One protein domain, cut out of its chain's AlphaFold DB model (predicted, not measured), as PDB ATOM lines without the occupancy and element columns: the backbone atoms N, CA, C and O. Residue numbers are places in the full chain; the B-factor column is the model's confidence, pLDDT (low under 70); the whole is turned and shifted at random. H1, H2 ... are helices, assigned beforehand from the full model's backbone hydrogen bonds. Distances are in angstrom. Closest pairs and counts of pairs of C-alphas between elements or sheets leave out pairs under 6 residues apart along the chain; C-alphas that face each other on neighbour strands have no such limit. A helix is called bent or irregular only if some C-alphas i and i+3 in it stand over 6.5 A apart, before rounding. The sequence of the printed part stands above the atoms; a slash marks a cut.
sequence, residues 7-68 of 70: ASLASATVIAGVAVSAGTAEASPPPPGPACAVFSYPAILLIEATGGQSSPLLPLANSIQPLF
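What this domain is: This is residues 7 to 68 of the 70 residues of an uncharacterized protein of Nocardia yunnanensis (UniProt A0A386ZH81). Two helices, H2 and H3, stand side by side as a helical hairpin, and from the first end of H2 a long arm, residues 7 to 31, sticks out and arches away, with the small helix H1 at its far end. The hairpin is the compact body, while the arm touches neither of its helices and leaves open space between H1 and the hairpin. The printed part has 62 residues with three named helices, in the order H1, H2, H3, and no named strand; its class is all helix. The whole is only just loose, close to extended, with a radius of gyration of the C-alphas of 15.3 A and spans of 37 by 31 by 20 A.

How they stand to each other: H2, residues 34 to 49, is the longest helix by residues. It touches H3, residues 58 to 67, with 5 pairs of C-alphas within 8 A; the closest C-alphas are those of Ile 47 and Leu 58, 6.3 A apart. The lines of H2 and H3 stand at a shallow tilt of 4 degrees and run opposite ways, and their centres are 10.7 A apart. The two form a helical hairpin over a short link of 8 residues. H1, residues 7 to 13, is apart from H2 and from H3. Of the O i to N i+4 pairs, 11 of 12 are within hydrogen-bond range in H2, 4 of 6 in H3 and 0 of 3 in H1, where 1 of 4 O i to N i+3 pairs is within range.

Where its parts are: H2 begins at C-alpha 34, at (-12.712, -24.072, 6.984), and is 23.3 A long from first to last C-alpha. It is neither bent nor irregular, but only just: C-alphas 39 and 42 are 6.1 A apart. H3 is 15.3 A long and ends at C-alpha 67, at (-10.062, -15.193, -1.080). It is irregular, with C-alphas 63 and 66 at 7.1 A from each other, and its line is a rough one. H1 is 11.1 A long and begins at C-alpha 7, at (-45.363, -30.490, 15.271).

The domain as a whole: The two C-alphas farthest apart are those of Ala 7 and Leu 67, 41.8 A. Residues 7 to 31, of which 7 to 13 belong to H1, stand free. Without them the body has 37 residues and spans 27 by 16 by 9 A, with a radius of gyration of 9.6 A. The link from H1 to H2 is long, with 20 residues, 14 to 33, in no named element. The printed part has no cut. The mean pLDDT of the printed part is 72.6, and residues 7 to 32 are under 70; the mean is 49 for H1, 87 for H2 and 90 for H3.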
ATOM      1  N   ALA A   7     -46.816 -30.543  15.136       50.75
ATOM      2  CA  ALA A   7     -45.363 -30.490  15.271       50.75
ATOM      3  C   ALA A   7     -44.645 -31.484  14.342       50.75
ATOM      4  O   ALA A   7     -43.518 -31.230  13.938       50.75
ATOM      5  N   SER A   8     -45.291 -32.587  13.956       50.62
ATOM      6  CA  SER A   8     -44.692 -33.604  13.083       50.62
ATOM      7  C   SER A   8     -44.710 -33.242  11.595       50.62
ATOM      8  O   SER A   8     -43.900 -33.779  10.845       50.62
ATOM      9  N   LEU A   9     -45.581 -32.324  11.155       50.50
ATOM     10  CA  LEU A   9     -45.609 -31.887   9.753       50.50
ATOM     11  C   LEU A   9     -44.529 -30.837   9.448       50.50
ATOM     12  O   LEU A   9     -43.952 -30.852   8.365       50.50
ATOM     13  N   ALA A  10     -44.215 -29.965  10.412       50.47
ATOM     14  CA  ALA A  10     -43.180 -28.940  10.259       50.47
ATOM     15  C   ALA A  10     -41.758 -29.530  10.207       50.47
ATOM     16  O   ALA A  10     -40.871 -28.959   9.582       50.47
ATOM     17  N   SER A  11     -41.544 -30.699  10.816       45.91
ATOM     18  CA  SER A  11     -40.262 -31.412  10.749       45.91
ATOM     19  C   SER A  11     -40.036 -32.106   9.405       45.91
ATOM     20  O   SER A  11     -38.893 -32.355   9.037       45.91
ATOM     21  N   ALA A  12     -41.103 -32.426   8.665       46.78
ATOM     22  CA  ALA A  12     -41.006 -33.129   7.386       46.78
ATOM     23  C   ALA A  12     -40.656 -32.194   6.215       46.78
ATOM     24  O   ALA A  12     -40.053 -32.631   5.239       46.78
ATOM     25  N   THR A  13     -40.982 -30.902   6.307       48.91
ATOM     26  CA  THR A  13     -40.684 -29.930   5.243       48.91
ATOM     27  C   THR A  13     -39.223 -29.488   5.221       48.91
ATOM     28  O   THR A  13     -38.709 -29.186   4.149       48.91
ATOM     29  N   VAL A  14     -38.515 -29.522   6.357       48.88
ATOM     30  CA  VAL A  14     -37.082 -29.161   6.417       48.88
ATOM     31  C   VAL A  14     -36.194 -30.214   5.734       48.88
ATOM     32  O   VAL A  14     -35.101 -29.901   5.276       48.88
ATOM     33  N   ILE A  15     -36.678 -31.451   5.590       50.31
ATOM     34  CA  ILE A  15     -35.933 -32.550   4.952       50.31
ATOM     35  C   ILE A  15     -36.203 -32.601   3.433       50.31
ATOM     36  O   ILE A  15     -35.429 -33.180   2.677       50.31
ATOM     37  N   ALA A  16     -37.273 -31.961   2.952       44.38
ATOM     38  CA  ALA A  16     -37.743 -32.093   1.569       44.38
ATOM     39  C   ALA A  16     -37.012 -31.200   0.539       44.38
ATOM     40  O   ALA A  16     -37.280 -31.312  -0.654       44.38
ATOM     41  N   GLY A  17     -36.087 -30.331   0.962       42.28
ATOM     42  CA  GLY A  17     -35.310 -29.482   0.047       42.28
ATOM     43  C   GLY A  17     -34.066 -30.148  -0.555       42.28
ATOM     44  O   GLY A  17     -33.563 -29.689  -1.574       42.28
ATOM     45  N   VAL A  18     -33.590 -31.254   0.025       46.41
ATOM     46  CA  VAL A  18     -32.538 -32.114  -0.553       46.41
ATOM     47  C   VAL A  18     -33.165 -33.192  -1.438       46.41
ATOM     48  O   VAL A  18     -32.897 -34.379  -1.309       46.41
ATOM     49  N   ALA A  19     -34.017 -32.779  -2.372       45.78
ATOM     50  CA  ALA A  19     -34.345 -33.596  -3.534       45.78
ATOM     51  C   ALA A  19     -33.362 -33.248  -4.661       45.78
ATOM     52  O   ALA A  19     -33.749 -32.760  -5.720       45.78
ATOM     53  N   VAL A  20     -32.066 -33.464  -4.413       48.47
ATOM     54  CA  VAL A  20     -31.091 -33.536  -5.503       48.47
ATOM     55  C   VAL A  20     -31.379 -34.851  -6.205       48.47
ATOM     56  O   VAL A  20     -31.285 -35.925  -5.611       48.47
ATOM     57  N   SER A  21     -31.839 -34.742  -7.446       43.16
ATOM     58  CA  SER A  21     -32.033 -35.852  -8.364       43.16
ATOM     59  C   SER A  21     -30.877 -36.844  -8.232       43.16
ATOM     60  O   SER A  21     -29.718 -36.441  -8.273       43.16
ATOM     61  N   ALA A  22     -31.192 -38.132  -8.086       47.12
ATOM     62  CA  ALA A  22     -30.228 -39.223  -8.176       47.12
ATOM     63  C   ALA A  22     -29.711 -39.345  -9.625       47.12
ATOM     64  O   ALA A  22     -29.996 -40.309 -10.332       47.12
ATOM     65  N   GLY A  23     -29.009 -38.315 -10.098       46.19
ATOM     66  CA  GLY A  23     -27.998 -38.446 -11.132       46.19
ATOM     67  C   GLY A  23     -26.786 -39.132 -10.515       46.19
ATOM     68  O   GLY A  23     -26.635 -39.142  -9.295       46.19
ATOM     69  N   THR A  24     -25.975 -39.770 -11.357       43.56
ATOM     70  CA  THR A  24     -24.691 -40.400 -11.015       43.56
ATOM     71  C   THR A  24     -24.042 -39.744  -9.802       43.56
ATOM     72  O   THR A  24     -23.892 -38.529  -9.820       43.56
ATOM     73  N   ALA A  25     -23.690 -40.519  -8.769       52.62
ATOM     74  CA  ALA A  25     -22.991 -40.025  -7.587       52.62
ATOM     75  C   ALA A  25     -21.659 -39.387  -8.010       52.62
ATOM     76  O   ALA A  25     -20.620 -40.044  -8.064       52.62
ATOM     77  N   GLU A  26     -21.718 -38.113  -8.383       53.56
ATOM     78  CA  GLU A  26     -20.563 -37.263  -8.564       53.56
ATOM     79  C   GLU A  26     -19.888 -37.244  -7.201       53.56
ATOM     80  O   GLU A  26     -20.540 -37.018  -6.177       53.56
ATOM     81  N   ALA A  27     -18.609 -37.619  -7.173       58.88
ATOM     82  CA  ALA A  27     -17.811 -37.585  -5.962       58.88
ATOM     83  C   ALA A  27     -18.071 -36.242  -5.278       58.88
ATOM     84  O   ALA A  27     -17.819 -35.202  -5.886       58.88
ATOM     85  N   SER A  28     -18.648 -36.279  -4.065       53.88
ATOM     86  CA  SER A  28     -18.937 -35.061  -3.313       53.88
ATOM     87  C   SER A  28     -17.661 -34.231  -3.342       53.88
ATOM     88  O   SER A  28     -16.621 -34.759  -2.926       53.88
ATOM     89  N   PRO A  29     -17.700 -32.995  -3.875       57.56
ATOM     90  CA  PRO A  29     -16.511 -32.172  -3.922       57.56
ATOM     91  C   PRO A  29     -15.926 -32.122  -2.508       57.56
ATOM     92  O   PRO A  29     -16.698 -32.151  -1.535       57.56
ATOM     93  N   PRO A  30     -14.585 -32.142  -2.376       63.00
ATOM     94  CA  PRO A  30     -13.953 -32.062  -1.071       63.00
ATOM     95  C   PRO A  30     -14.598 -30.906  -0.301       63.00
ATOM     96  O   PRO A  30     -14.854 -29.856  -0.902       63.00
ATOM     97  N   PRO A  31     -14.944 -31.114   0.982       63.03
ATOM     98  CA  PRO A  31     -15.654 -30.102   1.739       63.03
ATOM     99  C   PRO A  31     -14.869 -28.790   1.653       63.03
ATOM    100  O   PRO A  31     -13.636 -28.821   1.743       63.03
ATOM    101  N   PRO A  32     -15.557 -27.654   1.442       68.44
ATOM    102  CA  PRO A  32     -14.893 -26.368   1.326       68.44
ATOM    103  C   PRO A  32     -13.995 -26.147   2.543       68.44
ATOM    104  O   PRO A  32     -14.351 -26.527   3.664       68.44
ATOM    105  N   GLY A  33     -12.821 -25.547   2.325       78.25
ATOM    106  CA  GLY A  33     -11.881 -25.266   3.405       78.25
ATOM    107  C   GLY A  33     -12.561 -24.524   4.568       78.25
ATOM    108  O   GLY A  33     -13.543 -23.805   4.357       78.25
ATOM    109  N   PRO A  34     -12.057 -24.648   5.808       80.81
ATOM    110  CA  PRO A  34     -12.712 -24.072   6.984       80.81
ATOM    111  C   PRO A  34     -12.941 -22.556   6.858       80.81
ATOM    112  O   PRO A  34     -13.962 -22.052   7.315       80.81
ATOM    113  N   ALA A  35     -12.045 -21.837   6.171       84.81
ATOM    114  CA  ALA A  35     -12.205 -20.414   5.868       84.81
ATOM    115  C   ALA A  35     -13.424 -20.134   4.972       84.81
ATOM    116  O   ALA A  35     -14.185 -19.202   5.227       84.81
ATOM    117  N   CYS A  36     -13.657 -20.983   3.974       85.25
ATOM    118  CA  CYS A  36     -14.797 -20.877   3.081       85.25
ATOM    119  C   CYS A  36     -16.113 -21.141   3.811       85.25
ATOM    120  O   CYS A  36     -17.075 -20.411   3.599       85.25
ATOM    121  N   ALA A  37     -16.165 -22.121   4.716       84.50
ATOM    122  CA  ALA A  37     -17.366 -22.384   5.512       84.50
ATOM    123  C   ALA A  37     -17.701 -21.206   6.449       84.50
ATOM    124  O   ALA A  37     -18.856 -20.783   6.532       84.50
ATOM    125  N   VAL A  38     -16.680 -20.637   7.100       85.94
ATOM    126  CA  VAL A  38     -16.812 -19.478   8.001       85.94
ATOM    127  C   VAL A  38     -17.206 -18.204   7.252       85.94
ATOM    128  O   VAL A  38     -17.907 -17.371   7.818       85.94
ATOM    129  N   PHE A  39     -16.802 -18.051   5.991       88.88
ATOM    130  CA  PHE A  39     -17.220 -16.935   5.142       88.88
ATOM    131  C   PHE A  39     -18.626 -17.136   4.557       88.88
ATOM    132  O   PHE A  39     -19.485 -16.263   4.667       88.88
ATOM    133  N   SER A  40     -18.873 -18.300   3.953       86.12
ATOM    134  CA  SER A  40     -20.088 -18.578   3.181       86.12
ATOM    135  C   SER A  40     -21.341 -18.537   4.048       86.12
ATOM    136  O   SER A  40     -22.355 -17.992   3.625       86.12
ATOM    137  N   TYR A  41     -21.281 -19.063   5.277       84.44
ATOM    138  CA  TYR A  41     -22.448 -19.114   6.160       84.44
ATOM    139  C   TYR A  41     -23.003 -17.719   6.519       84.44
ATOM    140  O   TYR A  41     -24.169 -17.452   6.226       84.44
ATOM    141  N   PRO A  42     -22.213 -16.782   7.082       87.62
ATOM    142  CA  PRO A  42     -22.694 -15.426   7.328       87.62
ATOM    143  C   PRO A  42     -22.969 -14.653   6.033       87.62
ATOM    144  O   PRO A  42     -23.916 -13.871   6.002       87.62
ATOM    145  N   ALA A  43     -22.196 -14.870   4.961       87.38
ATOM    146  CA  ALA A  43     -22.419 -14.186   3.688       87.38
ATOM    147  C   ALA A  43     -23.789 -14.533   3.082       87.38
ATOM    148  O   ALA A  43     -24.513 -13.628   2.672       87.38
ATOM    149  N   ILE A  44     -24.180 -15.812   3.094       89.00
ATOM    150  CA  ILE A  44     -25.502 -16.263   2.638       89.00
ATOM    151  C   ILE A  44     -26.608 -15.609   3.472       89.00
ATOM    152  O   ILE A  44     -27.559 -15.081   2.904       89.00
ATOM    153  N   LEU A  45     -26.461 -15.567   4.800       91.38
ATOM    154  CA  LEU A  45     -27.447 -14.931   5.680       91.38
ATOM    155  C   LEU A  45     -27.596 -13.430   5.401       91.38
ATOM    156  O   LEU A  45     -28.715 -12.922   5.354       91.38
ATOM    157  N   LEU A  46     -26.484 -12.716   5.191       88.69
ATOM    158  CA  LEU A  46     -26.524 -11.297   4.829       88.69
ATOM    159  C   LEU A  46     -27.176 -11.078   3.463       88.69
ATOM    160  O   LEU A  46     -27.964 -10.147   3.308       88.69
ATOM    161  N   ILE A  47     -26.854 -11.914   2.478       92.50
ATOM    162  CA  ILE A  47     -27.426 -11.850   1.130       92.50
ATOM    163  C   ILE A  47     -28.937 -12.078   1.190       92.50
ATOM    164  O   ILE A  47     -29.695 -11.258   0.678       92.50
ATOM    165  N   GLU A  48     -29.390 -13.129   1.871       90.81
ATOM    166  CA  GLU A  48     -30.816 -13.411   2.067       90.81
ATOM    167  C   GLU A  48     -31.530 -12.243   2.755       90.81
ATOM    168  O   GLU A  48     -32.542 -11.755   2.250       90.81
ATOM    169  N   ALA A  49     -30.952 -11.708   3.836       90.44
ATOM    170  CA  ALA A  49     -31.509 -10.565   4.561       90.44
ATOM    171  C   ALA A  49     -31.582  -9.275   3.724       90.44
ATOM    172  O   ALA A  49     -32.370  -8.383   4.035       90.44
ATOM    173  N   THR A  50     -30.779  -9.160   2.663       90.88
ATOM    174  CA  THR A  50     -30.699  -7.968   1.803       90.88
ATOM    175  C   THR A  50     -31.373  -8.147   0.442       90.88
ATOM    176  O   THR A  50     -31.234  -7.282  -0.422       90.88
ATOM    177  N   GLY A  51     -32.141  -9.223   0.251       87.94
ATOM    178  CA  GLY A  51     -32.942  -9.448  -0.960       87.94
ATOM    179  C   GLY A  51     -32.547 -10.677  -1.779       87.94
ATOM    180  O   GLY A  51     -32.966 -10.796  -2.932       87.94
ATOM    181  N   GLY A  52     -31.748 -11.583  -1.213       90.75
ATOM    182  CA  GLY A  52     -31.370 -12.852  -1.831       90.75
ATOM    183  C   GLY A  52     -30.667 -12.642  -3.171       90.75
ATOM    184  O   GLY A  52     -29.652 -11.958  -3.252       90.75
ATOM    185  N   GLN A  53     -31.245 -13.187  -4.241       87.31
ATOM    186  CA  GLN A  53     -30.714 -13.055  -5.606       87.31
ATOM    187  C   GLN A  53     -30.655 -11.606  -6.114       87.31
ATOM    188  O   GLN A  53     -29.839 -11.289  -6.975       87.31
ATOM    189  N   SER A  54     -31.493 -10.718  -5.577       90.56
ATOM    190  CA  SER A  54     -31.480  -9.289  -5.911       90.56
ATOM    191  C   SER A  54     -30.645  -8.468  -4.925       90.56
ATOM    192  O   SER A  54     -30.693  -7.237  -4.960       90.56
ATOM    193  N   SER A  55     -29.909  -9.120  -4.018       90.75
ATOM    194  CA  SER A  55     -29.119  -8.435  -3.002       90.75
ATOM    195  C   SER A  55     -28.045  -7.548  -3.642       90.75
ATOM    196  O   SER A  55     -27.258  -8.024  -4.466       90.75
ATOM    197  N   PRO A  56     -27.907  -6.284  -3.203       91.25
ATOM    198  CA  PRO A  56     -26.804  -5.426  -3.631       91.25
ATOM    199  C   PRO A  56     -25.439  -5.932  -3.140       91.25
ATOM    200  O   PRO A  56     -24.405  -5.484  -3.633       91.25
ATOM    201  N   LEU A  57     -25.417  -6.860  -2.176       90.44
ATOM    202  CA  LEU A  57     -24.198  -7.468  -1.642       90.44
ATOM    203  C   LEU A  57     -23.745  -8.684  -2.454       90.44
ATOM    204  O   LEU A  57     -22.597  -9.102  -2.319       90.44
ATOM    205  N   LEU A  58     -24.605  -9.237  -3.316       89.31
ATOM    206  CA  LEU A  58     -24.302 -10.419  -4.124       89.31
ATOM    207  C   LEU A  58     -23.043 -10.246  -5.003       89.31
ATOM    208  O   LEU A  58     -22.205 -11.152  -5.006       89.31
ATOM    209  N   PRO A  59     -22.830  -9.112  -5.706       92.31
ATOM    210  CA  PRO A  59     -21.627  -8.911  -6.517       92.31
ATOM    211  C   PRO A  59     -20.352  -8.851  -5.669       92.31
ATOM    212  O   PRO A  59     -19.312  -9.368  -6.070       92.31
ATOM    213  N   LEU A  60     -20.442  -8.243  -4.481       90.62
ATOM    214  CA  LEU A  60     -19.328  -8.139  -3.542       90.62
ATOM    215  C   LEU A  60     -18.984  -9.502  -2.936       90.62
ATOM    216  O   LEU A  60     -17.816  -9.862  -2.872       90.62
ATOM    217  N   ALA A  61     -19.990 -10.276  -2.524       88.75
ATOM    218  CA  ALA A  61     -19.785 -11.616  -1.988       88.75
ATOM    219  C   ALA A  61     -19.081 -12.516  -3.012       88.75
ATOM    220  O   ALA A  61     -18.105 -13.174  -2.665       88.75
ATOM    221  N   ASN A  62     -19.499 -12.469  -4.283       90.00
ATOM    222  CA  ASN A  62     -18.859 -13.223  -5.365       90.00
ATOM    223  C   ASN A  62     -17.411 -12.781  -5.633       90.00
ATOM    224  O   ASN A  62     -16.567 -13.626  -5.922       90.00
ATOM    225  N   SER A  63     -17.101 -11.483  -5.531       92.25
ATOM    226  CA  SER A  63     -15.749 -10.985  -5.819       92.25
ATOM    227  C   SER A  63     -14.725 -11.354  -4.744       92.25
ATOM    228  O   SER A  63     -13.556 -11.565  -5.066       92.25
ATOM    229  N   ILE A  64     -15.151 -11.470  -3.483       90.50
ATOM    230  CA  ILE A  64     -14.270 -11.817  -2.357       90.50
ATOM    231  C   ILE A  64     -14.286 -13.309  -2.010       90.50
ATOM    232  O   ILE A  64     -13.358 -13.777  -1.359       90.50
ATOM    233  N   GLN A  65     -15.283 -14.075  -2.469       88.69
ATOM    234  CA  GLN A  65     -15.367 -15.527  -2.275       88.69
ATOM    235  C   GLN A  65     -14.060 -16.288  -2.581       88.69
ATOM    236  O   GLN A  65     -13.669 -17.099  -1.740       88.69
ATOM    237  N   PRO A  66     -13.325 -16.039  -3.690       89.19
ATOM    238  CA  PRO A  66     -12.083 -16.771  -3.973       89.19
ATOM    239  C   PRO A  66     -10.953 -16.509  -2.965       89.19
ATOM    240  O   PRO A  66     -10.008 -17.288  -2.906       89.19
ATOM    241  N   LEU A  67     -11.036 -15.451  -2.149       87.88
ATOM    242  CA  LEU A  67     -10.062 -15.193  -1.080       87.88
ATOM    243  C   LEU A  67     -10.222 -16.163   0.101       87.88
ATOM    244  O   LEU A  67      -9.290 -16.337   0.882       87.88
ATOM    245  N   PHE A  68     -11.403 -16.768   0.241       86.06
ATOM    246  CA  PHE A  68     -11.754 -17.661   1.348       86.06
ATOM    247  C   PHE A  68     -12.022 -19.098   0.883       86.06
ATOM    248  O   PHE A  68     -11.842 -20.036   1.658       86.06
TER     249      PHE A  68